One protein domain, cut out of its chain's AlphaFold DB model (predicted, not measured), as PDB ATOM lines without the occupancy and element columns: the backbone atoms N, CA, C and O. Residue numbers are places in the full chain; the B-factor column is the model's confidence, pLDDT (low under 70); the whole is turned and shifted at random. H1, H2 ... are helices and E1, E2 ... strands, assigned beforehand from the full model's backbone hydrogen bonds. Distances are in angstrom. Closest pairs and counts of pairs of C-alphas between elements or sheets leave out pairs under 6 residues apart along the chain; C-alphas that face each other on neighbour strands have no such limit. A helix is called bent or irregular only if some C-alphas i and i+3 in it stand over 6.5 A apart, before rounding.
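AT A GLANCE: This is residues 3 to 183 of the 201 residues of an uncharacterized protein of Deltaproteobacteria bacterium (UniProt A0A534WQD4). Two small two-stranded sheets, the hairpin E1 E2 and the parallel pair E3 E4, form the core, with H5 and H6 side by side on one side and the arm H3b, backed by H7, on another. The short helices H1, H2 and H4 form a loose cluster with the arm H3a at one end. The printed part has 181 residues, with seven named helices and four named strands in the order H1 H2 H3 E1 E2 H4 H5 E3 H6 E4 H7; the class is mostly helix. It is compact, with a radius of gyration of the C-alphas of 15.9 A and a rounded outline of 47 by 37 by 33 A.

IN THESE COORDINATES: H1 is residues 12 to 18, with C-alpha 12 at (35.922, -92.527, 41.199), and H2 is residues 25 to 31. H3, residues 38 to 60, was assigned as one helix by its hydrogen bonds but is bent, with C-alphas 45 and 48 9.5 A apart; its arms are H3a, residues 38 to 45, and H3b, residues 48 to 60, 17.7 A. E1 is residues 70 to 74, E2 78 to 80, H4 88 to 95 and H5 104 to 120, 23.8 A. E3 is residues 127 to 130. H6, residues 136 to 149, 17.1 A, is irregular, with C-alphas 145 and 148 9.4 A apart. E4 is residues 150 to 152, and H7, residues 161 to 173, 18.6 A, ends with C-alpha 173 at (39.862, -70.244, 22.491).

HOW THE PARTS SIT: H1 only just touches H2, H3a and H4, with 3 pairs of C-alphas within 8 A each; the closest to H3a are Arg 13 and Leu 45, 5.5 A. H3b touches H7, closest C-alphas Tyr 49 and Gly 165, 4.0 A, at a shallow tilt of 34 degrees, only just short of steep, the same way. The hairpin E1 and E2 is antiparallel, with N 72 and O 80 2.8 A apart, within hydrogen-bond range. The closest C-alphas of E2 and H5 are Gly 78 and Leu 110, 3.8 A. H5 touches residues 141 to 146 of H6 at a shallow tilt of 17 degrees, closest C-alphas Glu 115 and Ile 145, 6.4 A. E3, H6 and E4 form a strand-helix-strand unit, two parallel neighbour strands with a helix between, its crossover right-handed; N 129 and O 151 are 2.8 A apart, within hydrogen-bond range. E1 and E3 are near each other. H1, H2, H3a, H3b, H4 and H7 have every O i to N i+4 pair within hydrogen-bond range; H5 has 12 of 13 and H6 6 of 10.

THE WHOLE: The C-alphas of Arg 21 and Ala 123 are the two farthest apart, 49.0 A. The printed part has no cut, and no link is long. The mean pLDDT of the printed part is 95.2, and no printed residue is under 70.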
ATOM      1  N   LEU A   3      29.487 -67.377  39.117       98.19
ATOM      2  CA  LEU A   3      29.246 -68.365  40.161       98.19
ATOM      3  C   LEU A   3      29.439 -69.752  39.555       98.19
ATOM      4  O   LEU A   3      28.720 -70.155  38.641       98.19
ATOM      5  N   VAL A   4      30.430 -70.488  40.035       97.75
ATOM      6  CA  VAL A   4      30.798 -71.802  39.512       97.75
ATOM      7  C   VAL A   4      30.197 -72.870  40.414       97.75
ATOM      8  O   VAL A   4      30.572 -73.012  41.575       97.75
ATOM      9  N   SER A   5      29.268 -73.651  39.865       94.94
ATOM     10  CA  SER A   5      28.704 -74.818  40.561       94.94
ATOM     11  C   SER A   5      29.796 -75.809  41.005       94.94
ATOM     12  O   SER A   5      30.807 -75.947  40.298       94.94
ATOM     13  N   PRO A   6      29.603 -76.535  42.125       92.81
ATOM     14  CA  PRO A   6      30.621 -77.435  42.662       92.81
ATOM     15  C   PRO A   6      30.939 -78.586  41.701       92.81
ATOM     16  O   PRO A   6      30.135 -78.944  40.834       92.81
ATOM     17  N   ALA A   7      32.109 -79.198  41.886       92.94
ATOM     18  CA  ALA A   7      32.366 -80.553  41.411       92.94
ATOM     19  C   ALA A   7      31.903 -81.561  42.472       92.94
ATOM     20  O   ALA A   7      31.954 -81.276  43.669       92.94
ATOM     21  N   SER A   8      31.465 -82.745  42.041       90.62
ATOM     22  CA  SER A   8      31.125 -83.810  42.980       90.62
ATOM     23  C   SER A   8      32.375 -84.273  43.728       90.62
ATOM     24  O   SER A   8      33.356 -84.687  43.113       90.62
ATOM     25  N   THR A   9      32.313 -84.246  45.055       91.19
ATOM     26  CA  THR A   9      33.267 -84.906  45.960       91.19
ATOM     27  C   THR A   9      32.952 -86.391  46.150       91.19
ATOM     28  O   THR A   9      33.582 -87.062  46.958       91.19
ATOM     29  N   HIS A  10      32.006 -86.914  45.368       86.00
ATOM     30  CA  HIS A  10      31.621 -88.315  45.307       86.00
ATOM     31  C   HIS A  10      31.886 -88.844  43.892       86.00
ATOM     32  O   HIS A  10      31.537 -88.187  42.908       86.00
ATOM     33  N   GLY A  11      32.513 -90.014  43.786       90.06
ATOM     34  CA  GLY A  11      32.841 -90.666  42.515       90.06
ATOM     35  C   GLY A  11      34.285 -91.159  42.455       90.06
ATOM     36  O   GLY A  11      35.082 -90.909  43.360       90.06
ATOM     37  N   GLU A  12      34.635 -91.833  41.362       93.75
ATOM     38  CA  GLU A  12      35.922 -92.527  41.199       93.75
ATOM     39  C   GLU A  12      37.126 -91.605  41.419       93.75
ATOM     40  O   GLU A  12      38.055 -91.936  42.152       93.75
ATOM     41  N   ARG A  13      37.095 -90.391  40.859       94.19
ATOM     42  CA  ARG A  13      38.189 -89.424  41.035       94.19
ATOM     43  C   ARG A  13      38.298 -88.897  42.456       94.19
ATOM     44  O   ARG A  13      39.403 -88.668  42.936       94.19
ATOM     45  N   ALA A  14      37.174 -88.722  43.143       94.69
ATOM     46  CA  ALA A  14      37.207 -88.362  44.552       94.69
ATOM     47  C   ALA A  14      37.809 -89.502  45.385       94.69
ATOM     48  O   ALA A  14      38.672 -89.249  46.223       94.69
ATOM     49  N   ALA A  15      37.452 -90.755  45.081       95.31
ATOM     50  CA  ALA A  15      38.036 -91.928  45.724       95.31
ATOM     51  C   ALA A  15      39.564 -91.995  45.531       95.31
ATOM     52  O   ALA A  15      40.280 -92.294  46.486       95.31
ATOM     53  N   LEU A  16      40.083 -91.622  44.354       96.44
ATOM     54  CA  LEU A  16      41.530 -91.497  44.125       96.44
ATOM     55  C   LEU A  16      42.189 -90.440  45.027       96.44
ATOM     56  O   LEU A  16      43.288 -90.661  45.523       96.44
ATOM     57  N   LEU A  17      41.544 -89.293  45.264       96.06
ATOM     58  CA  LEU A  17      42.088 -88.278  46.179       96.06
ATOM     59  C   LEU A  17      42.028 -88.731  47.645       96.06
ATOM     60  O   LEU A  17      42.944 -88.436  48.415       96.06
ATOM     61  N   PHE A  18      40.972 -89.451  48.035       96.19
ATOM     62  CA  PHE A  18      40.782 -89.927  49.408       96.19
ATOM     63  C   PHE A  18      41.600 -91.170  49.759       96.19
ATOM     64  O   PHE A  18      41.924 -91.361  50.935       96.19
ATOM     65  N   ASN A  19      41.983 -91.981  48.772       95.62
ATOM     66  CA  ASN A  19      42.860 -93.128  48.969       95.62
ATOM     67  C   ASN A  19      44.237 -92.657  49.454       95.62
ATOM     68  O   ASN A  19      44.962 -91.992  48.719       95.62
ATOM     69  N   ALA A  20      44.626 -93.024  50.678       92.94
ATOM     70  CA  ALA A  20      45.901 -92.621  51.277       92.94
ATOM     71  C   ALA A  20      47.135 -93.104  50.489       92.94
ATOM     72  O   ALA A  20      48.189 -92.477  50.576       92.94
ATOM     73  N   ARG A  21      46.996 -94.165  49.681       94.81
ATOM     74  CA  ARG A  21      48.081 -94.749  48.876       94.81
ATOM     75  C   ARG A  21      48.316 -94.042  47.541       94.81
ATOM     76  O   ARG A  21      49.338 -94.273  46.908       94.81
ATOM     77  N   SER A  22      47.406 -93.177  47.091       94.75
ATOM     78  CA  SER A  22      47.582 -92.477  45.816       94.75
ATOM     79  C   SER A  22      48.762 -91.503  45.879       94.75
ATOM     80  O   SER A  22      48.795 -90.627  46.748       94.75
ATOM     81  N   SER A  23      49.716 -91.655  44.961       94.56
ATOM     82  CA  SER A  23      51.013 -90.960  44.965       94.56
ATOM     83  C   SER A  23      51.160 -89.880  43.889       94.56
ATOM     84  O   SER A  23      52.163 -89.172  43.872       94.56
ATOM     85  N   PHE A  24      50.166 -89.704  43.012       96.75
ATOM     86  CA  PHE A  24      50.208 -88.649  42.000       96.75
ATOM     87  C   PHE A  24      50.254 -87.253  42.640       96.75
ATOM     88  O   PHE A  24      49.696 -87.022  43.718       96.75
ATOM     89  N   THR A  25      50.895 -86.308  41.948       97.19
ATOM     90  CA  THR A  25      51.283 -84.989  42.473       97.19
ATOM     91  C   THR A  25      50.163 -84.257  43.212       97.19
ATOM     92  O   THR A  25      50.385 -83.757  44.314       97.19
ATOM     93  N   LEU A  26      48.955 -84.214  42.641       97.12
ATOM     94  CA  LEU A  26      47.814 -83.530  43.256       97.12
ATOM     95  C   LEU A  26      47.407 -84.170  44.594       97.12
ATOM     96  O   LEU A  26      47.242 -83.452  45.578       97.12
ATOM     97  N   ALA A  27      47.299 -85.502  44.668       97.06
ATOM     98  CA  ALA A  27      46.964 -86.203  45.911       97.06
ATOM     99  C   ALA A  27      48.050 -86.018  46.981       97.06
ATOM    100  O   ALA A  27      47.735 -85.742  48.141       97.06
ATOM    101  N   ALA A  28      49.327 -86.105  46.593       96.81
ATOM    102  CA  ALA A  28      50.448 -85.895  47.506       96.81
ATOM    103  C   ALA A  28      50.455 -84.471  48.092       96.81
ATOM    104  O   ALA A  28      50.580 -84.303  49.308       96.81
ATOM    105  N   LYS A  29      50.260 -83.445  47.250       97.62
ATOM    106  CA  LYS A  29      50.183 -82.041  47.688       97.62
ATOM    107  C   LYS A  29      48.953 -81.770  48.555       97.62
ATOM    108  O   LYS A  29      49.070 -81.066  49.550       97.62
ATOM    109  N   LEU A  30      47.798 -82.353  48.230       97.00
ATOM    110  CA  LEU A  30      46.549 -82.164  48.977       97.00
ATOM    111  C   LEU A  30      46.642 -82.659  50.434       97.00
ATOM    112  O   LEU A  30      45.981 -82.107  51.317       97.00
ATOM    113  N   ARG A  31      47.469 -83.677  50.714       96.31
ATOM    114  CA  ARG A  31      47.698 -84.187  52.081       96.31
ATOM    115  C   ARG A  31      48.680 -83.348  52.902       96.31
ATOM    116  O   ARG A  31      48.701 -83.484  54.121       96.31
ATOM    117  N   ARG A  32      49.483 -82.494  52.266       95.44
ATOM    118  CA  ARG A  32      50.476 -81.641  52.936       95.44
ATOM    119  C   ARG A  32      49.951 -80.217  53.069       95.44
ATOM    120  O   ARG A  32      49.120 -79.776  52.280       95.44
ATOM    121  N   ARG A  33      50.451 -79.466  54.051       95.19
ATOM    122  CA  ARG A  33      50.248 -78.011  54.079       95.19
ATOM    123  C   ARG A  33      51.176 -77.344  53.050       95.19
ATOM    124  O   ARG A  33      52.280 -77.842  52.844       95.19
ATOM    125  N   PRO A  34      50.737 -76.255  52.392       95.94
ATOM    126  CA  PRO A  34      49.469 -75.537  52.593       95.94
ATOM    127  C   PRO A  34      48.263 -76.122  51.826       95.94
ATOM    128  O   PRO A  34      47.177 -75.555  51.885       95.94
ATOM    129  N   GLY A  35      48.425 -77.239  51.114       97.56
ATOM    130  CA  GLY A  35      47.400 -77.828  50.251       97.56
ATOM    131  C   GLY A  35      47.465 -77.295  48.820       97.56
ATOM    132  O   GLY A  35      48.483 -76.746  48.385       97.56
ATOM    133  N   VAL A  36      46.374 -77.447  48.076       98.19
ATOM    134  CA  VAL A  36      46.280 -77.112  46.641       98.19
ATOM    135  C   VAL A  36      45.092 -76.191  46.365       98.19
ATOM    136  O   VAL A  36      44.121 -76.248  47.119       98.19
ATOM    137  N   PRO A  37      45.137 -75.342  45.325       98.06
ATOM    138  CA  PRO A  37      44.007 -74.491  44.962       98.06
ATOM    139  C   PRO A  37      42.711 -75.288  44.757       98.06
ATOM    140  O   PRO A  37      42.706 -76.329  44.093       98.06
ATOM    141  N   LEU A  38      41.598 -74.777  45.282       98.00
ATOM    142  CA  LEU A  38      40.264 -75.365  45.138       98.00
ATOM    143  C   LEU A  38      39.918 -75.632  43.670       98.00
ATOM    144  O   LEU A  38      39.394 -76.694  43.326       98.00
ATOM    145  N   GLY A  39      40.260 -74.685  42.795       97.38
ATOM    146  CA  GLY A  39      40.041 -74.788  41.360       97.38
ATOM    147  C   GLY A  39      40.783 -75.961  40.715       97.38
ATOM    148  O   GLY A  39      40.237 -76.601  39.817       97.38
ATOM    149  N   GLU A  40      41.984 -76.294  41.197       97.56
ATOM    150  CA  GLU A  40      42.767 -77.441  40.720       97.56
ATOM    151  C   GLU A  40      42.113 -78.762  41.153       97.56
ATOM    152  O   GLU A  40      41.901 -79.655  40.330       97.56
ATOM    153  N   VAL A  41      41.692 -78.852  42.419       97.62
ATOM    154  CA  VAL A  41      40.993 -80.032  42.957       97.62
ATOM    155  C   VAL A  41      39.693 -80.285  42.203       97.62
ATOM    156  O   VAL A  41      39.444 -81.396  41.741       97.62
ATOM    157  N   PHE A  42      38.858 -79.263  42.036       97.50
ATOM    158  CA  PHE A  42      37.564 -79.432  41.374       97.50
ATOM    159  C   PHE A  42      37.714 -79.663  39.862       97.50
ATOM    160  O   PHE A  42      36.928 -80.419  39.281       97.50
ATOM    161  N   SER A  43      38.764 -79.117  39.233       96.56
ATOM    162  CA  SER A  43      39.134 -79.456  37.851       96.56
ATOM    163  C   SER A  43      39.540 -80.922  37.717       96.56
ATOM    164  O   SER A  43      39.160 -81.570  36.742       96.56
ATOM    165  N   PHE A  44      40.250 -81.481  38.699       96.50
ATOM    166  CA  PHE A  44      40.539 -82.913  38.724       96.50
ATOM    167  C   PHE A  44      39.257 -83.737  38.882       96.50
ATOM    168  O   PHE A  44      39.021 -84.647  38.089       96.50
ATOM    169  N   LEU A  45      38.386 -83.386  39.833       95.62
ATOM    170  CA  LEU A  45      37.148 -84.124  40.118       95.62
ATOM    171  C   LEU A  45      36.168 -84.159  38.936       95.62
ATOM    172  O   LEU A  45      35.596 -85.204  38.646       95.62
ATOM    173  N   SER A  46      35.983 -83.039  38.232       92.50
ATOM    174  CA  SER A  46      34.957 -82.890  37.181       92.50
ATOM    175  C   SER A  46      35.542 -82.659  35.779       92.50
ATOM    176  O   SER A  46      34.829 -82.402  34.804       92.50
ATOM    177  N   SER A  47      36.853 -82.844  35.632       89.75
ATOM    178  CA  SER A  47      37.530 -82.899  34.340       89.75
ATOM    179  C   SER A  47      37.268 -81.653  33.481       89.75
ATOM    180  O   SER A  47      37.420 -80.519  33.934       89.75
ATOM    181  N   LEU A  48      36.859 -81.854  32.221       87.75
ATOM    182  CA  LEU A  48      36.553 -80.794  31.270       87.75
ATOM    183  C   LEU A  48      35.430 -79.871  31.734       87.75
ATOM    184  O   LEU A  48      35.441 -78.706  31.350       87.75
ATOM    185  N   TYR A  49      34.467 -80.357  32.521       92.31
ATOM    186  CA  TYR A  49      33.320 -79.531  32.866       92.31
ATOM    187  C   TYR A  49      33.701 -78.438  33.858       92.31
ATOM    188  O   TYR A  49      33.529 -77.258  33.555       92.31
ATOM    189  N   PHE A  50      34.279 -78.799  35.007       96.31
ATOM    190  CA  PHE A  50      34.730 -77.782  35.955       96.31
ATOM    191  C   PHE A  50      35.862 -76.925  35.397       96.31
ATOM    192  O   PHE A  50      35.798 -75.703  35.523       96.31
ATOM    193  N   ARG A  51      36.826 -77.534  34.696       94.88
ATOM    194  CA  ARG A  51      37.887 -76.776  34.026       94.88
ATOM    195  C   ARG A  51      37.309 -75.739  33.063       94.88
ATOM    196  O   ARG A  51      37.695 -74.584  33.129       94.88
ATOM    197  N   GLY A  52      36.344 -76.123  32.225       96.81
ATOM    198  CA  GLY A  52      35.680 -75.199  31.305       96.81
ATOM    199  C   GLY A  52      35.000 -74.035  32.023       96.81
ATOM    200  O   GLY A  52      35.184 -72.894  31.614       96.81
ATOM    201  N   LYS A  53      34.281 -74.300  33.123       97.62
ATOM    202  CA  LYS A  53      33.653 -73.248  33.942       97.62
ATOM    203  C   LYS A  53      34.681 -72.268  34.499       97.62
ATOM    204  O   LYS A  53      34.498 -71.064  34.356       97.62
ATOM    205  N   LEU A  54      35.750 -72.777  35.113       97.56
ATOM    206  CA  LEU A  54      36.761 -71.931  35.741       97.56
ATOM    207  C   LEU A  54      37.555 -71.127  34.705       97.56
ATOM    208  O   LEU A  54      37.675 -69.917  34.854       97.56
ATOM    209  N   THR A  55      38.028 -71.769  33.635       97.38
ATOM    210  CA  THR A  55      38.776 -71.096  32.563       97.38
ATOM    211  C   THR A  55      37.942 -69.995  31.908       97.38
ATOM    212  O   THR A  55      38.433 -68.893  31.692       97.38
ATOM    213  N   TYR A  56      36.664 -70.262  31.638       98.25
ATOM    214  CA  TYR A  56      35.762 -69.265  31.073       98.25
ATOM    215  C   TYR A  56      35.519 -68.096  32.031       98.25
ATOM    216  O   TYR A  56      35.603 -66.937  31.632       98.25
ATOM    217  N   ALA A  57      35.272 -68.391  33.308       97.75
ATOM    218  CA  ALA A  57      35.055 -67.364  34.316       97.75
ATOM    219  C   ALA A  57      36.283 -66.463  34.532       97.75
ATOM    220  O   ALA A  57      36.129 -65.276  34.809       97.75
ATOM    221  N   GLN A  58      37.490 -67.018  34.394       95.69
ATOM    222  CA  GLN A  58      38.746 -66.270  34.452       95.69
ATOM    223  C   GLN A  58      38.952 -65.387  33.217       95.69
ATOM    224  O   GLN A  58      39.395 -64.255  33.363       95.69
ATOM    225  N   ALA A  59      38.611 -65.878  32.023       97.19
ATOM    226  CA  ALA A  59      38.802 -65.140  30.775       97.19
ATOM    227  C   ALA A  59      37.842 -63.949  30.627       97.19
ATOM    228  O   ALA A  59      38.243 -62.883  30.171       97.19
ATOM    229  N   PHE A  60      36.579 -64.123  31.019       97.88
ATOM    230  CA  PHE A  60      35.525 -63.132  30.770       97.88
ATOM    231  C   PHE A  60      35.042 -62.415  32.041       97.88
ATOM    232  O   PHE A  60      34.108 -61.611  32.008       97.88
ATOM    233  N   GLY A  61      35.641 -62.717  33.196       96.12
ATOM    234  CA  GLY A  61      35.260 -62.152  34.488       96.12
ATOM    235  C   GLY A  61      35.549 -60.657  34.569       96.12
ATOM    236  O   GLY A  61      36.697 -60.244  34.497       96.12
ATOM    237  N   ARG A  62      34.508 -59.850  34.800       94.94
ATOM    238  CA  ARG A  62      34.620 -58.398  35.032       94.94
ATOM    239  C   ARG A  62      34.124 -58.048  36.442       94.94
ATOM    240  O   ARG A  62      32.987 -57.588  36.582       94.94
ATOM    241  N   PRO A  63      34.866 -58.411  37.504       93.44
ATOM    242  CA  PRO A  63      34.460 -58.097  38.866       93.44
ATOM    243  C   PRO A  63      34.679 -56.607  39.177       93.44
ATOM    244  O   PRO A  63      35.566 -55.982  38.596       93.44
ATOM    245  N   PRO A  64      33.909 -56.033  40.114       92.56
ATOM    246  CA  PRO A  64      34.284 -54.785  40.773       92.56
ATOM    247  C   PRO A  64      35.665 -54.891  41.437       92.56
ATOM    248  O   PRO A  64      36.123 -55.989  41.764       92.56
ATOM    249  N   ALA A  65      36.319 -53.746  41.650       89.94
ATOM    250  CA  ALA A  65      37.639 -53.692  42.272       89.94
ATOM    251  C   ALA A  65      37.652 -54.410  43.634       89.94
ATOM    252  O   ALA A  65      36.723 -54.276  44.428       89.94
ATOM    253  N   GLY A  66      38.708 -55.186  43.891       89.12
ATOM    254  CA  GLY A  66      38.870 -55.949  45.132       89.12
ATOM    255  C   GLY A  66      38.101 -57.275  45.198       89.12
ATOM    256  O   GLY A  66      38.255 -57.999  46.178       89.12
ATOM    257  N   LEU A  67      37.311 -57.632  44.176       92.00
ATOM    258  CA  LEU A  67      36.593 -58.907  44.118       92.00
ATOM    259  C   LEU A  67      37.143 -59.850  43.042       92.00
ATOM    260  O   LEU A  67      37.654 -59.433  42.004       92.00
ATOM    261  N   CYS A  68      36.963 -61.152  43.262       90.75
ATOM    262  CA  CYS A  68      37.368 -62.189  42.318       90.75
ATOM    263  C   CYS A  68      36.363 -62.311  41.161       90.75
ATOM    264  O   CYS A  68      35.148 -62.246  41.354       90.75
ATOM    265  N   GLY A  69      36.853 -62.558  39.942       91.50
ATOM    266  CA  GLY A  69      35.994 -62.746  38.762       91.50
ATOM    267  C   GLY A  69      35.084 -63.978  38.846       91.50
ATOM    268  O   GLY A  69      34.026 -64.009  38.207       91.50
ATOM    269  N   ALA A  70      35.469 -64.960  39.666       96.31
ATOM    270  CA  ALA A  70      34.787 -66.232  39.848       96.31
ATOM    271  C   ALA A  70      34.730 -66.630  41.328       96.31
ATOM    272  O   ALA A  70      35.749 -66.586  42.017       96.31
ATOM    273  N   PHE A  71      33.571 -67.110  41.774       97.88
ATOM    274  CA  PHE A  71      33.394 -67.758  43.071       97.88
ATOM    275  C   PHE A  71      32.870 -69.179  42.887       97.88
ATOM    276  O   PHE A  71      31.937 -69.417  42.121       97.88
ATOM    277  N   VAL A  72      33.467 -70.133  43.594       98.00
ATOM    278  CA  VAL A  72      33.063 -71.538  43.581       98.00
ATOM    279  C   VAL A  72      32.072 -71.782  44.710       98.00
ATOM    280  O   VAL A  72      32.369 -71.523  45.873       98.00
ATOM    281  N   ILE A  73      30.906 -72.325  44.369       98.06
ATOM    282  CA  ILE A  73      29.934 -72.818  45.345       98.06
ATOM    283  C   ILE A  73      30.501 -74.096  45.968       98.06
ATOM    284  O   ILE A  73      30.844 -75.034  45.245       98.06
ATOM    285  N   THR A  74      30.577 -74.156  47.295       97.50
ATOM    286  CA  THR A  74      31.116 -75.302  48.043       97.50
ATOM    287  C   THR A  74      30.052 -75.939  48.947       97.50
ATOM    288  O   THR A  74      29.158 -75.234  49.415       97.50
ATOM    289  N   PRO A  75      30.118 -77.259  49.220       93.75
ATOM    290  CA  PRO A  75      29.083 -77.950  49.990       93.75
ATOM    291  C   PRO A  75      28.918 -77.504  51.449       93.75
ATOM    292  O   PRO A  75      27.886 -77.801  52.022       93.75
ATOM    293  N   GLY A  76      29.872 -76.793  52.056       94.25
ATOM    294  CA  GLY A  76      29.786 -76.416  53.478       94.25
ATOM    295  C   GLY A  76      30.406 -75.080  53.859       94.25
ATOM    296  O   GLY A  76      30.419 -74.726  55.031       94.25
ATOM    297  N   GLU A  77      30.950 -74.338  52.897       97.38
ATOM    298  CA  GLU A  77      31.687 -73.100  53.174       97.38
ATOM    299  C   GLU A  77      31.256 -71.943  52.269       97.38
ATOM    300  O   GLU A  77      31.917 -70.912  52.242       97.38
ATOM    301  N   GLY A  78      30.142 -72.110  51.549       97.81
ATOM    302  CA  GLY A  78      29.531 -71.060  50.746       97.81
ATOM    303  C   GLY A  78      30.321 -70.764  49.478       97.81
ATOM    304  O   GLY A  78      30.626 -71.688  48.712       97.81
ATOM    305  N   LEU A  79      30.608 -69.486  49.236       98.06
ATOM    306  CA  LEU A  79      31.290 -69.002  48.034       98.06
ATOM    307  C   LEU A  79      32.778 -68.805  48.322       98.06
ATOM    308  O   LEU A  79      33.163 -67.928  49.092       98.06
ATOM    309  N   ARG A  80      33.633 -69.611  47.686       97.88
ATOM    310  CA  ARG A  80      35.090 -69.572  47.892       97.88
ATOM    311  C   ARG A  80      35.839 -69.157  46.634       97.88
ATOM    312  O   ARG A  80      35.407 -69.450  45.517       97.88
ATOM    313  N   ASP A  81      36.982 -68.509  46.824       96.69
ATOM    314  CA  ASP A  81      37.904 -68.192  45.736       96.69
ATOM    315  C   ASP A  81      38.493 -69.502  45.167       96.69
ATOM    316  O   ASP A  81      38.986 -70.335  45.937       96.69
ATOM    317  N   PRO A  82      38.466 -69.740  43.842       97.19
ATOM    318  CA  PRO A  82      39.128 -70.899  43.244       97.19
ATOM    319  C   PRO A  82      40.642 -70.988  43.529       97.19
ATOM    320  O   PRO A  82      41.191 -72.092  43.477       97.19
ATOM    321  N   ALA A  83      41.323 -69.877  43.817       96.69
ATOM    322  CA  ALA A  83      42.740 -69.838  44.184       96.69
ATOM    323  C   ALA A  83      42.998 -70.262  45.638       96.69
ATOM    324  O   ALA A  83      44.134 -70.575  46.008       96.69
ATOM    325  N   GLU A  84      41.957 -70.309  46.469       97.06
ATOM    326  CA  GLU A  84      42.095 -70.664  47.870       97.06
ATOM    327  C   GLU A  84      42.588 -72.096  48.049       97.06
ATOM    328  O   GLU A  84      42.092 -73.039  47.425       97.06
ATOM    329  N   ARG A  85      43.561 -72.277  48.944       98.00
ATOM    330  CA  ARG A  85      44.138 -73.592  49.201       98.00
ATOM    331  C   ARG A  85      43.234 -74.442  50.085       98.00
ATOM    332  O   ARG A  85      42.784 -74.032  51.157       98.00
ATOM    333  N   VAL A  86      43.028 -75.676  49.650       97.88
ATOM    334  CA  VAL A  86      42.312 -76.712  50.386       97.88
ATOM    335  C   VAL A  86      43.237 -77.887  50.669       97.88
ATOM    336  O   VAL A  86      44.140 -78.205  49.894       97.88
ATOM    337  N   THR A  87      43.006 -78.535  51.805       98.00
ATOM    338  CA  THR A  87      43.699 -79.756  52.223       98.00
ATOM    339  C   THR A  87      42.764 -80.952  52.121       98.00
ATOM    340  O   THR A  87      41.546 -80.801  51.996       98.00
ATOM    341  N   ILE A  88      43.316 -82.159  52.246       97.38
ATOM    342  CA  ILE A  88      42.525 -83.392  52.259       97.38
ATOM    343  C   ILE A  88      41.479 -83.394  53.379       97.38
ATOM    344  O   ILE A  88      40.362 -83.856  53.171       97.38
ATOM    345  N   GLY A  89      41.806 -82.829  54.548       97.19
ATOM    346  CA  GLY A  89      40.873 -82.724  55.671       97.19
ATOM    347  C   GLY A  89      39.682 -81.823  55.345       97.19
ATOM    348  O   GLY A  89      38.543 -82.183  55.624       97.19
ATOM    349  N   ARG A  90      39.926 -80.689  54.677       96.62
ATOM    350  CA  ARG A  90      38.861 -79.785  54.219       96.62
ATOM    351  C   ARG A  90      38.006 -80.426  53.123       96.62
ATOM    352  O   ARG A  90      36.785 -80.332  53.167       96.62
ATOM    353  N   LEU A  91      38.628 -81.163  52.198       96.62
ATOM    354  CA  LEU A  91      37.901 -81.895  51.158       96.62
ATOM    355  C   LEU A  91      37.027 -83.027  51.730       96.62
ATOM    356  O   LEU A  91      35.938 -83.260  51.214       96.62
ATOM    357  N   ARG A  92      37.463 -83.705  52.803       96.62
ATOM    358  CA  ARG A  92      36.642 -84.706  53.514       96.62
ATOM    359  C   ARG A  92      35.386 -84.080  54.119       96.62
ATOM    360  O   ARG A  92      34.299 -84.585  53.875       96.62
ATOM    361  N   LYS A  93      35.509 -82.913  54.763       96.75
ATOM    362  CA  LYS A  93      34.346 -82.153  55.258       96.75
ATOM    363  C   LYS A  93      33.361 -81.797  54.141       96.75
ATOM    364  O   LYS A  93      32.156 -81.857  54.341       96.75
ATOM    365  N   TYR A  94      33.849 -81.466  52.940       95.94
ATOM    366  CA  TYR A  94      32.964 -81.245  51.787       95.94
ATOM    367  C   TYR A  94      32.225 -82.512  51.345       95.94
ATOM    368  O   TYR A  94      31.124 -82.408  50.816       95.94
ATOM    369  N   ALA A  95      32.826 -83.693  51.495       95.75
ATOM    370  CA  ALA A  95      32.175 -84.956  51.151       95.75
ATOM    371  C   ALA A  95      31.047 -85.314  52.135       95.75
ATOM    372  O   ALA A  95      30.061 -85.916  51.735       95.75
ATOM    373  N   GLU A  96      31.138 -84.881  53.391       96.38
ATOM    374  CA  GLU A  96      30.119 -85.144  54.421       96.38
ATOM    375  C   GLU A  96      28.826 -84.334  54.245       96.38
ATOM    376  O   GLU A  96      27.818 -84.632  54.892       96.38
ATOM    377  N   ILE A  97      28.839 -83.292  53.403       96.62
ATOM    378  CA  ILE A  97      27.711 -82.371  53.256       96.62
ATOM    379  C   ILE A  97      27.086 -82.527  51.865       96.62
ATOM    380  O   ILE A  97      27.691 -82.153  50.856       96.62
ATOM    381  N   PRO A  98      25.856 -83.060  51.773       94.25
ATOM    382  CA  PRO A  98      25.151 -83.161  50.507       94.25
ATOM    383  C   PRO A  98      24.831 -81.783  49.921       94.25
ATOM    384  O   PRO A  98      24.174 -80.953  50.543       94.25
ATOM    385  N   VAL A  99      25.190 -81.565  48.658       93.06
ATOM    386  CA  VAL A  99      24.673 -80.428  47.886       93.06
ATOM    387  C   VAL A  99      23.218 -80.753  47.543       93.06
ATOM    388  O   VAL A  99      22.984 -81.522  46.612       93.06
ATOM    389  N   LYS A 100      22.251 -80.241  48.318       93.06
ATOM    390  CA  LYS A 100      20.791 -80.437  48.159       93.06
ATOM    391  C   LYS A 100      20.013 -79.233  48.713       93.06
ATOM    392  O   LYS A 100      20.458 -78.620  49.674       93.06
ATOM    393  N   SER A 101      18.824 -78.947  48.169       88.50
ATOM    394  CA  SER A 101      17.985 -77.798  48.576       88.50
ATOM    395  C   SER A 101      17.448 -77.853  50.014       88.50
ATOM    396  O   SER A 101      16.888 -76.876  50.480       88.50
ATOM    397  N   ALA A 102      17.598 -78.973  50.724       90.00
ATOM    398  CA  ALA A 102      17.122 -79.133  52.101       90.00
ATOM    399  C   ALA A 102      18.259 -79.262  53.131       90.00
ATOM    400  O   ALA A 102      17.982 -79.502  54.297       90.00
ATOM    401  N   GLU A 103      19.532 -79.147  52.728       96.94
ATOM    402  CA  GLU A 103      20.682 -79.328  53.628       96.94
ATOM    403  C   GLU A 103      21.136 -77.975  54.210       96.94
ATOM    404  O   GLU A 103      21.749 -77.172  53.494       96.94
ATOM    405  N   PRO A 104      20.886 -77.682  55.502       96.88
ATOM    406  CA  PRO A 104      21.201 -76.378  56.075       96.88
ATOM    407  C   PRO A 104      22.702 -76.109  56.169       96.88
ATOM    408  O   PRO A 104      23.109 -74.952  56.054       96.88
ATOM    409  N   ARG A 105      23.538 -77.145  56.348       97.50
ATOM    410  CA  ARG A 105      25.006 -76.988  56.389       97.50
ATOM    411  C   ARG A 105      25.565 -76.516  55.048       97.50
ATOM    412  O   ARG A 105      26.597 -75.858  55.023       97.50
ATOM    413  N   TYR A 106      24.854 -76.799  53.960       97.31
ATOM    414  CA  TYR A 106      25.152 -76.300  52.623       97.31
ATOM    415  C   TYR A 106      24.531 -74.922  52.367       97.31
ATOM    416  O   TYR A 106      25.221 -73.994  51.936       97.31
ATOM    417  N   LEU A 107      23.237 -74.762  52.653       97.38
ATOM    418  CA  LEU A 107      22.509 -73.546  52.294       97.38
ATOM    419  C   LEU A 107      22.869 -72.331  53.146       97.38
ATOM    420  O   LEU A 107      22.936 -71.229  52.604       97.38
ATOM    421  N   LYS A 108      23.108 -72.496  54.455       97.94
ATOM    422  CA  LYS A 108      23.403 -71.358  55.341       97.94
ATOM    423  C   LYS A 108      24.675 -70.613  54.897       97.94
ATOM    424  O   LYS A 108      24.581 -69.404  54.684       97.94
ATOM    425  N   PRO A 109      25.828 -71.279  54.673       98.44
ATOM    426  CA  PRO A 109      27.018 -70.607  54.151       98.44
ATOM    427  C   PRO A 109      26.817 -70.022  52.749       98.44
ATOM    428  O   PRO A 109      27.266 -68.911  52.489       98.44
ATOM    429  N   LEU A 110      26.114 -70.735  51.856       98.38
ATOM    430  CA  LEU A 110      25.855 -70.248  50.498       98.38
ATOM    431  C   LEU A 110      25.063 -68.938  50.506       98.38
ATOM    432  O   LEU A 110      25.455 -67.991  49.831       98.38
ATOM    433  N   ARG A 111      23.973 -68.879  51.278       98.31
ATOM    434  CA  ARG A 111      23.123 -67.689  51.384       98.31
ATOM    435  C   ARG A 111      23.866 -66.525  52.030       98.31
ATOM    436  O   ARG A 111      23.825 -65.425  51.496       98.31
ATOM    437  N   ARG A 112      24.594 -66.782  53.124       98.38
ATOM    438  CA  ARG A 112      25.424 -65.774  53.802       98.38
ATOM    439  C   ARG A 112      26.390 -65.103  52.825       98.38
ATOM    440  O   ARG A 112      26.437 -63.879  52.749       98.38
ATOM    441  N   ASP A 113      27.147 -65.900  52.076       98.56
ATOM    442  CA  ASP A 113      28.172 -65.355  51.187       98.56
ATOM    443  C   ASP A 113      27.569 -64.733  49.927       98.56
ATOM    444  O   ASP A 113      28.091 -63.738  49.430       98.56
ATOM    445  N   ALA A 114      26.463 -65.278  49.413       98.19
ATOM    446  CA  ALA A 114      25.739 -64.678  48.298       98.19
ATOM    447  C   ALA A 114      25.177 -63.298  48.668       98.19
ATOM    448  O   ALA A 114      25.293 -62.369  47.872       98.19
ATOM    449  N   GLU A 115      24.649 -63.139  49.883       98.25
ATOM    450  CA  GLU A 115      24.151 -61.856  50.382       98.25
ATOM    451  C   GLU A 115      25.286 -60.838  50.554       98.25
ATOM    452  O   GLU A 115      25.205 -59.719  50.045       98.25
ATOM    453  N   ALA A 116      26.400 -61.249  51.167       97.62
ATOM    454  CA  ALA A 116      27.590 -60.406  51.265       97.62
ATOM    455  C   ALA A 116      28.094 -59.982  49.874       97.62
ATOM    456  O   ALA A 116      28.374 -58.809  49.630       97.62
ATOM    457  N   LEU A 117      28.147 -60.923  48.928       97.06
ATOM    458  CA  LEU A 117      28.585 -60.660  47.563       97.06
ATOM    459  C   LEU A 117      27.621 -59.729  46.807       97.06
ATOM    460  O   LEU A 117      28.077 -58.876  46.046       97.06
ATOM    461  N   ARG A 118      26.304 -59.852  47.022       96.69
ATOM    462  CA  ARG A 118      25.272 -58.977  46.433       96.69
ATOM    463  C   ARG A 118      25.504 -57.513  46.794       96.69
ATOM    464  O   ARG A 118      25.355 -56.650  45.924       96.69
ATOM    465  N   VAL A 119      25.870 -57.264  48.053       96.12
ATOM    466  CA  VAL A 119      26.189 -55.934  48.591       96.12
ATOM    467  C   VAL A 119      27.533 -55.448  48.050       96.12
ATOM    468  O   VAL A 119      27.588 -54.400  47.408       96.12
ATOM    469  N   LEU A 120      28.601 -56.235  48.229       96.12
ATOM    470  CA  LEU A 120      29.967 -55.851  47.847       96.12
ATOM    471  C   LEU A 120      30.120 -55.598  46.344       96.12
ATOM    472  O   LEU A 120      30.887 -54.731  45.935       96.12
ATOM    473  N   ALA A 121      29.391 -56.334  45.503       95.06
ATOM    474  CA  ALA A 121      29.492 -56.173  44.059       95.06
ATOM    475  C   ALA A 121      28.766 -54.919  43.522       95.06
ATOM    476  O   ALA A 121      28.889 -54.599  42.336       95.06
ATOM    477  N   GLY A 122      27.988 -54.224  44.358       93.62
ATOM    478  CA  GLY A 122      27.193 -53.056  43.976       93.62
ATOM    479  C   GLY A 122      25.991 -53.390  43.083       93.62
ATOM    480  O   GLY A 122      25.874 -54.485  42.539       93.62
ATOM    481  N   ALA A 123      25.074 -52.435  42.904       91.81
ATOM    482  CA  ALA A 123      23.763 -52.670  42.279       91.81
ATOM    483  C   ALA A 123      23.810 -53.072  40.790       91.81
ATOM    484  O   ALA A 123      22.918 -53.767  40.312       91.81
ATOM    485  N   ARG A 124      24.857 -52.671  40.056       91.50
ATOM    486  CA  ARG A 124      24.971 -52.900  38.600       91.50
ATOM    487  C   ARG A 124      25.629 -54.229  38.223       91.50
ATOM    488  O   ARG A 124      25.651 -54.590  37.048       91.50
ATOM    489  N   CYS A 125      26.202 -54.956  39.182       95.12
ATOM    490  CA  CYS A 125      26.921 -56.184  38.866       95.12
ATOM    491  C   CYS A 125      25.952 -57.334  38.559       95.12
ATOM    492  O   CYS A 125      25.038 -57.614  39.338       95.12
ATOM    493  N   ARG A 126      26.178 -58.017  37.431       96.19
ATOM    494  CA  ARG A 126      25.467 -59.241  37.037       96.19
ATOM    495  C   ARG A 126      26.208 -60.475  37.549       96.19
ATOM    496  O   ARG A 126      27.439 -60.546  37.441       96.19
ATOM    497  N   PHE A 127      25.464 -61.462  38.034       97.81
ATOM    498  CA  PHE A 127      25.984 -62.750  38.486       97.81
ATOM    499  C   PHE A 127      25.601 -63.833  37.491       97.81
ATOM    500  O   PHE A 127      24.423 -64.088  37.283       97.81
ATOM    501  N   VAL A 128      26.583 -64.480  36.872       98.12
ATOM    502  CA  VAL A 128      26.347 -65.518  35.866       98.12
ATOM    503  C   VAL A 128      26.655 -66.885  36.465       98.12
ATOM    504  O   VAL A 128      27.797 -67.182  36.819       98.12
ATOM    505  N   LEU A 129      25.639 -67.738  36.566       97.69
ATOM    506  CA  LEU A 129      25.768 -69.104  37.052       97.69
ATOM    507  C   LEU A 129      26.302 -70.027  35.952       97.69
ATOM    508  O   LEU A 129      25.615 -70.354  34.983       97.69
ATOM    509  N   LEU A 130      27.519 -70.529  36.148       96.75
ATOM    510  CA  LEU A 130      28.103 -71.595  35.345       96.75
ATOM    511  C   LEU A 130      27.835 -72.934  36.039       96.75
ATOM    512  O   LEU A 130      28.555 -73.384  36.939       96.75
ATOM    513  N   GLY A 131      26.758 -73.594  35.636       89.69
ATOM    514  CA  GLY A 131      26.335 -74.849  36.238       89.69
ATOM    515  C   GLY A 131      25.162 -75.496  35.534       89.69
ATOM    516  O   GLY A 131      24.796 -75.121  34.424       89.69
ATOM    517  N   SER A 132      24.577 -76.492  36.187       84.00
ATOM    518  CA  SER A 132      23.305 -77.049  35.762       84.00
ATOM    519  C   SER A 132      22.166 -76.136  36.177       84.00
ATOM    520  O   SER A 132      21.731 -76.148  37.321       84.00
ATOM    521  N   VAL A 133      21.670 -75.357  35.226       82.00
ATOM    522  CA  VAL A 133      20.585 -74.385  35.432       82.00
ATOM    523  C   VAL A 133      19.228 -75.049  35.677       82.00
ATOM    524  O   VAL A 133      18.354 -74.468  36.307       82.00
ATOM    525  N   ALA A 134      19.082 -76.314  35.279       80.62
ATOM    526  CA  ALA A 134      17.942 -77.155  35.637       80.62
ATOM    527  C   ALA A 134      17.926 -77.555  37.130       80.62
ATOM    528  O   ALA A 134      16.908 -77.999  37.644       80.62
ATOM    529  N   SER A 135      19.053 -77.441  37.846       82.44
ATOM    530  CA  SER A 135      19.147 -77.867  39.246       82.44
ATOM    531  C   SER A 135      18.579 -76.812  40.186       82.44
ATOM    532  O   SER A 135      19.131 -75.724  40.285       82.44
ATOM    533  N   THR A 136      17.596 -77.173  41.003       87.38
ATOM    534  CA  THR A 136      17.058 -76.304  42.066       87.38
ATOM    535  C   THR A 136      18.088 -75.988  43.159       87.38
ATOM    536  O   THR A 136      18.158 -74.867  43.644       87.38
ATOM    537  N   ARG A 137      18.991 -76.940  43.442       91.62
ATOM    538  CA  ARG A 137      19.947 -76.939  44.574       91.62
ATOM    539  C   ARG A 137      20.724 -75.649  44.836       91.62
ATOM    540  O   ARG A 137      20.991 -75.338  45.986       91.62
ATOM    541  N   TYR A 138      21.129 -74.947  43.786       92.44
ATOM    542  CA  TYR A 138      21.759 -73.631  43.900       92.44
ATOM    543  C   TYR A 138      20.997 -72.561  43.130       92.44
ATOM    544  O   TYR A 138      21.200 -71.391  43.405       92.44
ATOM    545  N   VAL A 139      20.136 -72.919  42.174       94.00
ATOM    546  CA  VAL A 139      19.411 -71.915  41.391       94.00
ATOM    547  C   VAL A 139      18.421 -71.164  42.268       94.00
ATOM    548  O   VAL A 139      18.461 -69.944  42.270       94.00
ATOM    549  N   GLU A 140      17.602 -71.864  43.052       93.69
ATOM    550  CA  GLU A 140      16.603 -71.242  43.932       93.69
ATOM    551  C   GLU A 140      17.227 -70.322  44.989       93.69
ATOM    552  O   GLU A 140      16.925 -69.130  44.968       93.69
ATOM    553  N   PRO A 141      18.168 -70.781  45.847       95.31
ATOM    554  CA  PRO A 141      18.726 -69.911  46.882       95.31
ATOM    555  C   PRO A 141      19.505 -68.720  46.313       95.31
ATOM    556  O   PRO A 141      19.576 -67.680  46.959       95.31
ATOM    557  N   LEU A 142      20.103 -68.849  45.123       97.06
ATOM    558  CA  LEU A 142      20.785 -67.726  44.474       97.06
ATOM    559  C   LEU A 142      19.794 -66.781  43.792       97.06
ATOM    560  O   LEU A 142      20.039 -65.579  43.782       97.06
ATOM    561  N   LEU A 143      18.697 -67.295  43.231       96.38
ATOM    562  CA  LEU A 143      17.656 -66.478  42.611       96.38
ATOM    563  C   LEU A 143      16.924 -65.641  43.662       96.38
ATOM    564  O   LEU A 143      16.707 -64.460  43.431       96.38
ATOM    565  N   GLU A 144      16.625 -66.213  44.828       96.31
ATOM    566  CA  GLU A 144      16.031 -65.478  45.953       96.31
ATOM    567  C   GLU A 144      16.886 -64.280  46.401       96.31
ATOM    568  O   GLU A 144      16.348 -63.269  46.836       96.31
ATOM    569  N   ILE A 145      18.215 -64.380  46.288       97.44
ATOM    570  CA  ILE A 145      19.150 -63.335  46.732       97.44
ATOM    571  C   ILE A 145      19.443 -62.329  45.617       97.44
ATOM    572  O   ILE A 145      19.403 -61.117  45.823       97.44
ATOM    573  N   PHE A 146      19.788 -62.812  44.425       97.56
ATOM    574  CA  PHE A 146      20.237 -61.952  43.331       97.56
ATOM    575  C   PHE A 146      19.095 -61.462  42.433       97.56
ATOM    576  O   PHE A 146      19.295 -60.485  41.710       97.56
ATOM    577  N   GLY A 147      17.923 -62.104  42.465       96.00
ATOM    578  CA  GLY A 147      16.756 -61.748  41.655       96.00
ATOM    579  C   GLY A 147      17.091 -61.645  40.167       96.00
ATOM    580  O   GLY A 147      17.804 -62.486  39.612       96.00
ATOM    581  N   ASP A 148      16.665 -60.546  39.547       95.94
ATOM    582  CA  ASP A 148      16.886 -60.242  38.123       95.94
ATOM    583  C   ASP A 148      18.365 -60.067  37.744       95.94
ATOM    584  O   ASP A 148      18.721 -59.989  36.567       95.94
ATOM    585  N   ARG A 149      19.266 -60.019  38.735       97.06
ATOM    586  CA  ARG A 149      20.716 -59.943  38.522       97.06
ATOM    587  C   ARG A 149      21.373 -61.317  38.402       97.06
ATOM    588  O   ARG A 149      22.588 -61.367  38.178       97.06
ATOM    589  N   LEU A 150      20.614 -62.407  38.550       97.94
ATOM    590  CA  LEU A 150      21.088 -63.765  38.302       97.94
ATOM    591  C   LEU A 150      20.844 -64.166  36.848       97.94
ATOM    592  O   LEU A 150      19.713 -64.244  36.381       97.94
ATOM    593  N   PHE A 151      21.926 -64.490  36.158       98.06
ATOM    594  CA  PHE A 151      21.950 -64.857  34.753       98.06
ATOM    595  C   PHE A 151      22.536 -66.253  34.557       98.06
ATOM    596  O   PHE A 151      23.244 -66.791  35.414       98.06
ATOM    597  N   PHE A 152      22.298 -66.823  33.384       97.31
ATOM    598  CA  PHE A 152      22.949 -68.045  32.929       97.31
ATOM    599  C   PHE A 152      23.138 -68.036  31.408       97.31
ATOM    600  O   PHE A 152      22.456 -67.275  30.724       97.31
ATOM    601  N   PRO A 153      24.024 -68.881  30.848       96.69
ATOM    602  CA  PRO A 153      24.141 -69.027  29.400       96.69
ATOM    603  C   PRO A 153      23.013 -69.922  28.845       96.69
ATOM    604  O   PRO A 153      23.017 -71.124  29.142       96.69
ATOM    605  N   PRO A 154      22.095 -69.425  27.989       94.62
ATOM    606  CA  PRO A 154      21.041 -70.251  27.379       94.62
ATOM    607  C   PRO A 154      21.599 -71.423  26.571       94.62
ATOM    608  O   PRO A 154      21.010 -72.500  26.520       94.62
ATOM    609  N   ALA A 155      22.815 -71.267  26.040       93.62
ATOM    610  CA  ALA A 155      23.560 -72.322  25.361       93.62
ATOM    611  C   ALA A 155      23.771 -73.596  26.209       93.62
ATOM    612  O   ALA A 155      24.199 -74.617  25.663       93.62
ATOM    613  N   PHE A 156      23.519 -73.566  27.524       92.75
ATOM    614  CA  PHE A 156      23.594 -74.732  28.409       92.75
ATOM    615  C   PHE A 156      22.333 -75.599  28.419       92.75
ATOM    616  O   PHE A 156      22.423 -76.751  28.857       92.75
ATOM    617  N   VAL A 157      21.185 -75.081  27.976       90.62
ATOM    618  CA  VAL A 157      19.912 -75.816  27.985       90.62
ATOM    619  C   VAL A 157      20.033 -77.077  27.120       90.62
ATOM    620  O   VAL A 157      20.671 -77.078  26.068       90.62
ATOM    621  N   GLY A 158      19.532 -78.203  27.639       87.88
ATOM    622  CA  GLY A 158      19.621 -79.518  26.990       87.88
ATOM    623  C   GLY A 158      21.030 -80.134  26.917       87.88
ATOM    624  O   GLY A 158      21.185 -81.271  26.462       87.88
ATOM    625  N   ARG A 159      22.089 -79.439  27.364       90.19
ATOM    626  CA  ARG A 159      23.472 -79.947  27.315       90.19
ATOM    627  C   ARG A 159      23.882 -80.655  28.602       90.19
ATOM    628  O   ARG A 159      23.784 -80.109  29.698       90.19
ATOM    629  N   GLY A 160      24.480 -81.834  28.445       90.25
ATOM    630  CA  GLY A 160      25.196 -82.512  29.527       90.25
ATOM    631  C   GLY A 160      26.523 -81.828  29.892       90.25
ATOM    632  O   GLY A 160      27.081 -81.060  29.104       90.25
ATOM    633  N   ASP A 161      27.060 -82.157  31.070       90.31
ATOM    634  CA  ASP A 161      28.277 -81.587  31.680       90.31
ATOM    635  C   ASP A 161      29.444 -81.417  30.705       90.31
ATOM    636  O   ASP A 161      29.958 -80.314  30.511       90.31
ATOM    637  N   MET A 162      29.830 -82.497  30.028       89.38
ATOM    638  CA  MET A 162      30.986 -82.488  29.129       89.38
ATOM    639  C   MET A 162      30.763 -81.601  27.901       89.38
ATOM    640  O   MET A 162      31.684 -80.914  27.462       89.38
ATOM    641  N   SER A 163      29.534 -81.562  27.370       91.31
ATOM    642  CA  SER A 163      29.197 -80.668  26.259       91.31
ATOM    643  C   SER A 163      29.249 -79.208  26.694       91.31
ATOM    644  O   SER A 163      29.732 -78.384  25.925       91.31
ATOM    645  N   ARG A 164      28.797 -78.882  27.912       93.94
ATOM    646  CA  ARG A 164      28.896 -77.522  28.465       93.94
ATOM    647  C   ARG A 164      30.352 -77.107  28.653       93.94
ATOM    648  O   ARG A 164      30.739 -76.040  28.193       93.94
ATOM    649  N   GLY A 165      31.178 -77.982  29.232       94.25
ATOM    650  CA  GLY A 165      32.622 -77.750  29.362       94.25
ATOM    651  C   GLY A 165      33.307 -77.503  28.015       94.25
ATOM    652  O   GLY A 165      34.128 -76.597  27.891       94.25
ATOM    653  N   GLY A 166      32.932 -78.267  26.986       94.44
ATOM    654  CA  GLY A 166      33.445 -78.098  25.628       94.44
ATOM    655  C   GLY A 166      33.057 -76.767  24.976       94.44
ATOM    656  O   GLY A 166      33.913 -76.158  24.341       94.44
ATOM    657  N   VAL A 167      31.810 -76.307  25.148       95.00
ATOM    658  CA  VAL A 167      31.360 -74.985  24.665       95.00
ATOM    659  C   VAL A 167      32.201 -73.883  25.303       95.00
ATOM    660  O   VAL A 167      32.781 -73.069  24.592       95.00
ATOM    661  N   LEU A 168      32.334 -73.908  26.631       97.00
ATOM    662  CA  LEU A 168      33.072 -72.891  27.380       97.00
ATOM    663  C   LEU A 168      34.535 -72.784  26.934       97.00
ATOM    664  O   LEU A 168      35.033 -71.689  26.701       97.00
ATOM    665  N   LEU A 169      35.216 -73.918  26.757       96.62
ATOM    666  CA  LEU A 169      36.613 -73.922  26.312       96.62
ATOM    667  C   LEU A 169      36.789 -73.433  24.866       96.62
ATOM    668  O   LEU A 169      37.843 -72.886  24.553       96.62
ATOM    669  N   ARG A 170      35.797 -73.626  23.985       95.75
ATOM    670  CA  ARG A 170      35.831 -73.070  22.619       95.75
ATOM    671  C   ARG A 170      35.645 -71.570  22.624       95.75
ATOM    672  O   ARG A 170      36.447 -70.883  22.019       95.75
ATOM    673  N   CYS A 171      34.662 -71.083  23.374       97.25
ATOM    674  CA  CYS A 171      34.443 -69.656  23.574       97.25
ATOM    675  C   CYS A 171      35.718 -68.943  24.035       97.25
ATOM    676  O   CYS A 171      36.089 -67.927  23.463       97.25
ATOM    677  N   VAL A 172      36.440 -69.519  25.002       97.62
ATOM    678  CA  VAL A 172      37.735 -68.967  25.434       97.62
ATOM    679  C   VAL A 172      38.773 -69.005  24.310       97.62
ATOM    680  O   VAL A 172      39.447 -68.008  24.087       97.62
ATOM    681  N   ALA A 173      38.902 -70.124  23.591       97.06
ATOM    682  CA  ALA A 173      39.862 -70.244  22.491       97.06
ATOM    683  C   ALA A 173      39.568 -69.287  21.318       97.06
ATOM    684  O   ALA A 173      40.491 -68.850  20.646       97.06
ATOM    685  N   GLU A 174      38.294 -68.971  21.089       97.12
ATOM    686  CA  GLU A 174      37.807 -68.046  20.058       97.12
ATOM    687  C   GLU A 174      37.776 -66.582  20.538       97.12
ATOM    688  O   GLU A 174      37.424 -65.700  19.763       97.12
ATOM    689  N   GLY A 175      38.074 -66.308  21.816       97.12
ATOM    690  CA  GLY A 175      37.926 -64.969  22.400       97.12
ATOM    691  C   GLY A 175      36.479 -64.459  22.436       97.12
ATOM    692  O   GLY A 175      36.251 -63.255  22.520       97.12
ATOM    693  N   ARG A 176      35.489 -65.358  22.367       97.44
ATOM    694  CA  ARG A 176      34.069 -65.023  22.214       97.44
ATOM    695  C   ARG A 176      33.270 -65.385  23.458       97.44
ATOM    696  O   ARG A 176      33.059 -66.563  23.750       97.44
ATOM    697  N   GLU A 177      32.784 -64.367  24.157       98.00
ATOM    698  CA  GLU A 177      31.876 -64.535  25.293       98.00
ATOM    699  C   GLU A 177      30.488 -65.026  24.820       98.00
ATOM    700  O   GLU A 177      30.035 -64.703  23.723       98.00
ATOM    701  N   LEU A 178      29.834 -65.865  25.625       97.81
ATOM    702  CA  LEU A 178      28.460 -66.326  25.424       97.81
ATOM    703  C   LEU A 178      27.453 -65.238  25.798       97.81
ATOM    704  O   LEU A 178      27.676 -64.465  26.730       97.81
ATOM    705  N   ASP A 179      26.288 -65.295  25.160       97.31
ATOM    706  CA  ASP A 179      25.112 -64.560  25.609       97.31
ATOM    707  C   ASP A 179      24.585 -65.100  26.941       97.31
ATOM    708  O   ASP A 179      24.686 -66.297  27.251       97.31
ATOM    709  N   TYR A 180      23.970 -64.207  27.715       97.31
ATOM    710  CA  TYR A 180      23.370 -64.525  29.004       97.31
ATOM    711  C   TYR A 180      21.917 -64.066  29.059       97.31
ATOM    712  O   TYR A 180      21.608 -62.936  28.686       97.31
ATOM    713  N   ALA A 181      21.050 -64.917  29.604       96.31
ATOM    714  CA  ALA A 181      19.656 -64.593  29.896       96.31
ATOM    715  C   ALA A 181      19.419 -64.586  31.414       96.31
ATOM    716  O   ALA A 181      20.130 -65.303  32.135       96.31
ATOM    717  N   PRO A 182      18.460 -63.787  31.915       96.44
ATOM    718  CA  PRO A 182      18.064 -63.840  33.315       96.44
ATOM    719  C   PRO A 182      17.550 -65.240  33.660       96.44
ATOM    720  O   PRO A 182      16.945 -65.921  32.837       96.44
ATOM    721  N   VAL A 183      17.812 -65.691  34.884       95.06
ATOM    722  CA  VAL A 183      17.263 -66.951  35.403       95.06
ATOM    723  C   VAL A 183      15.772 -66.805  35.712       95.06
ATOM    724  O   VAL A 183      15.019 -67.760  35.527       95.06
TER     725      VAL A 183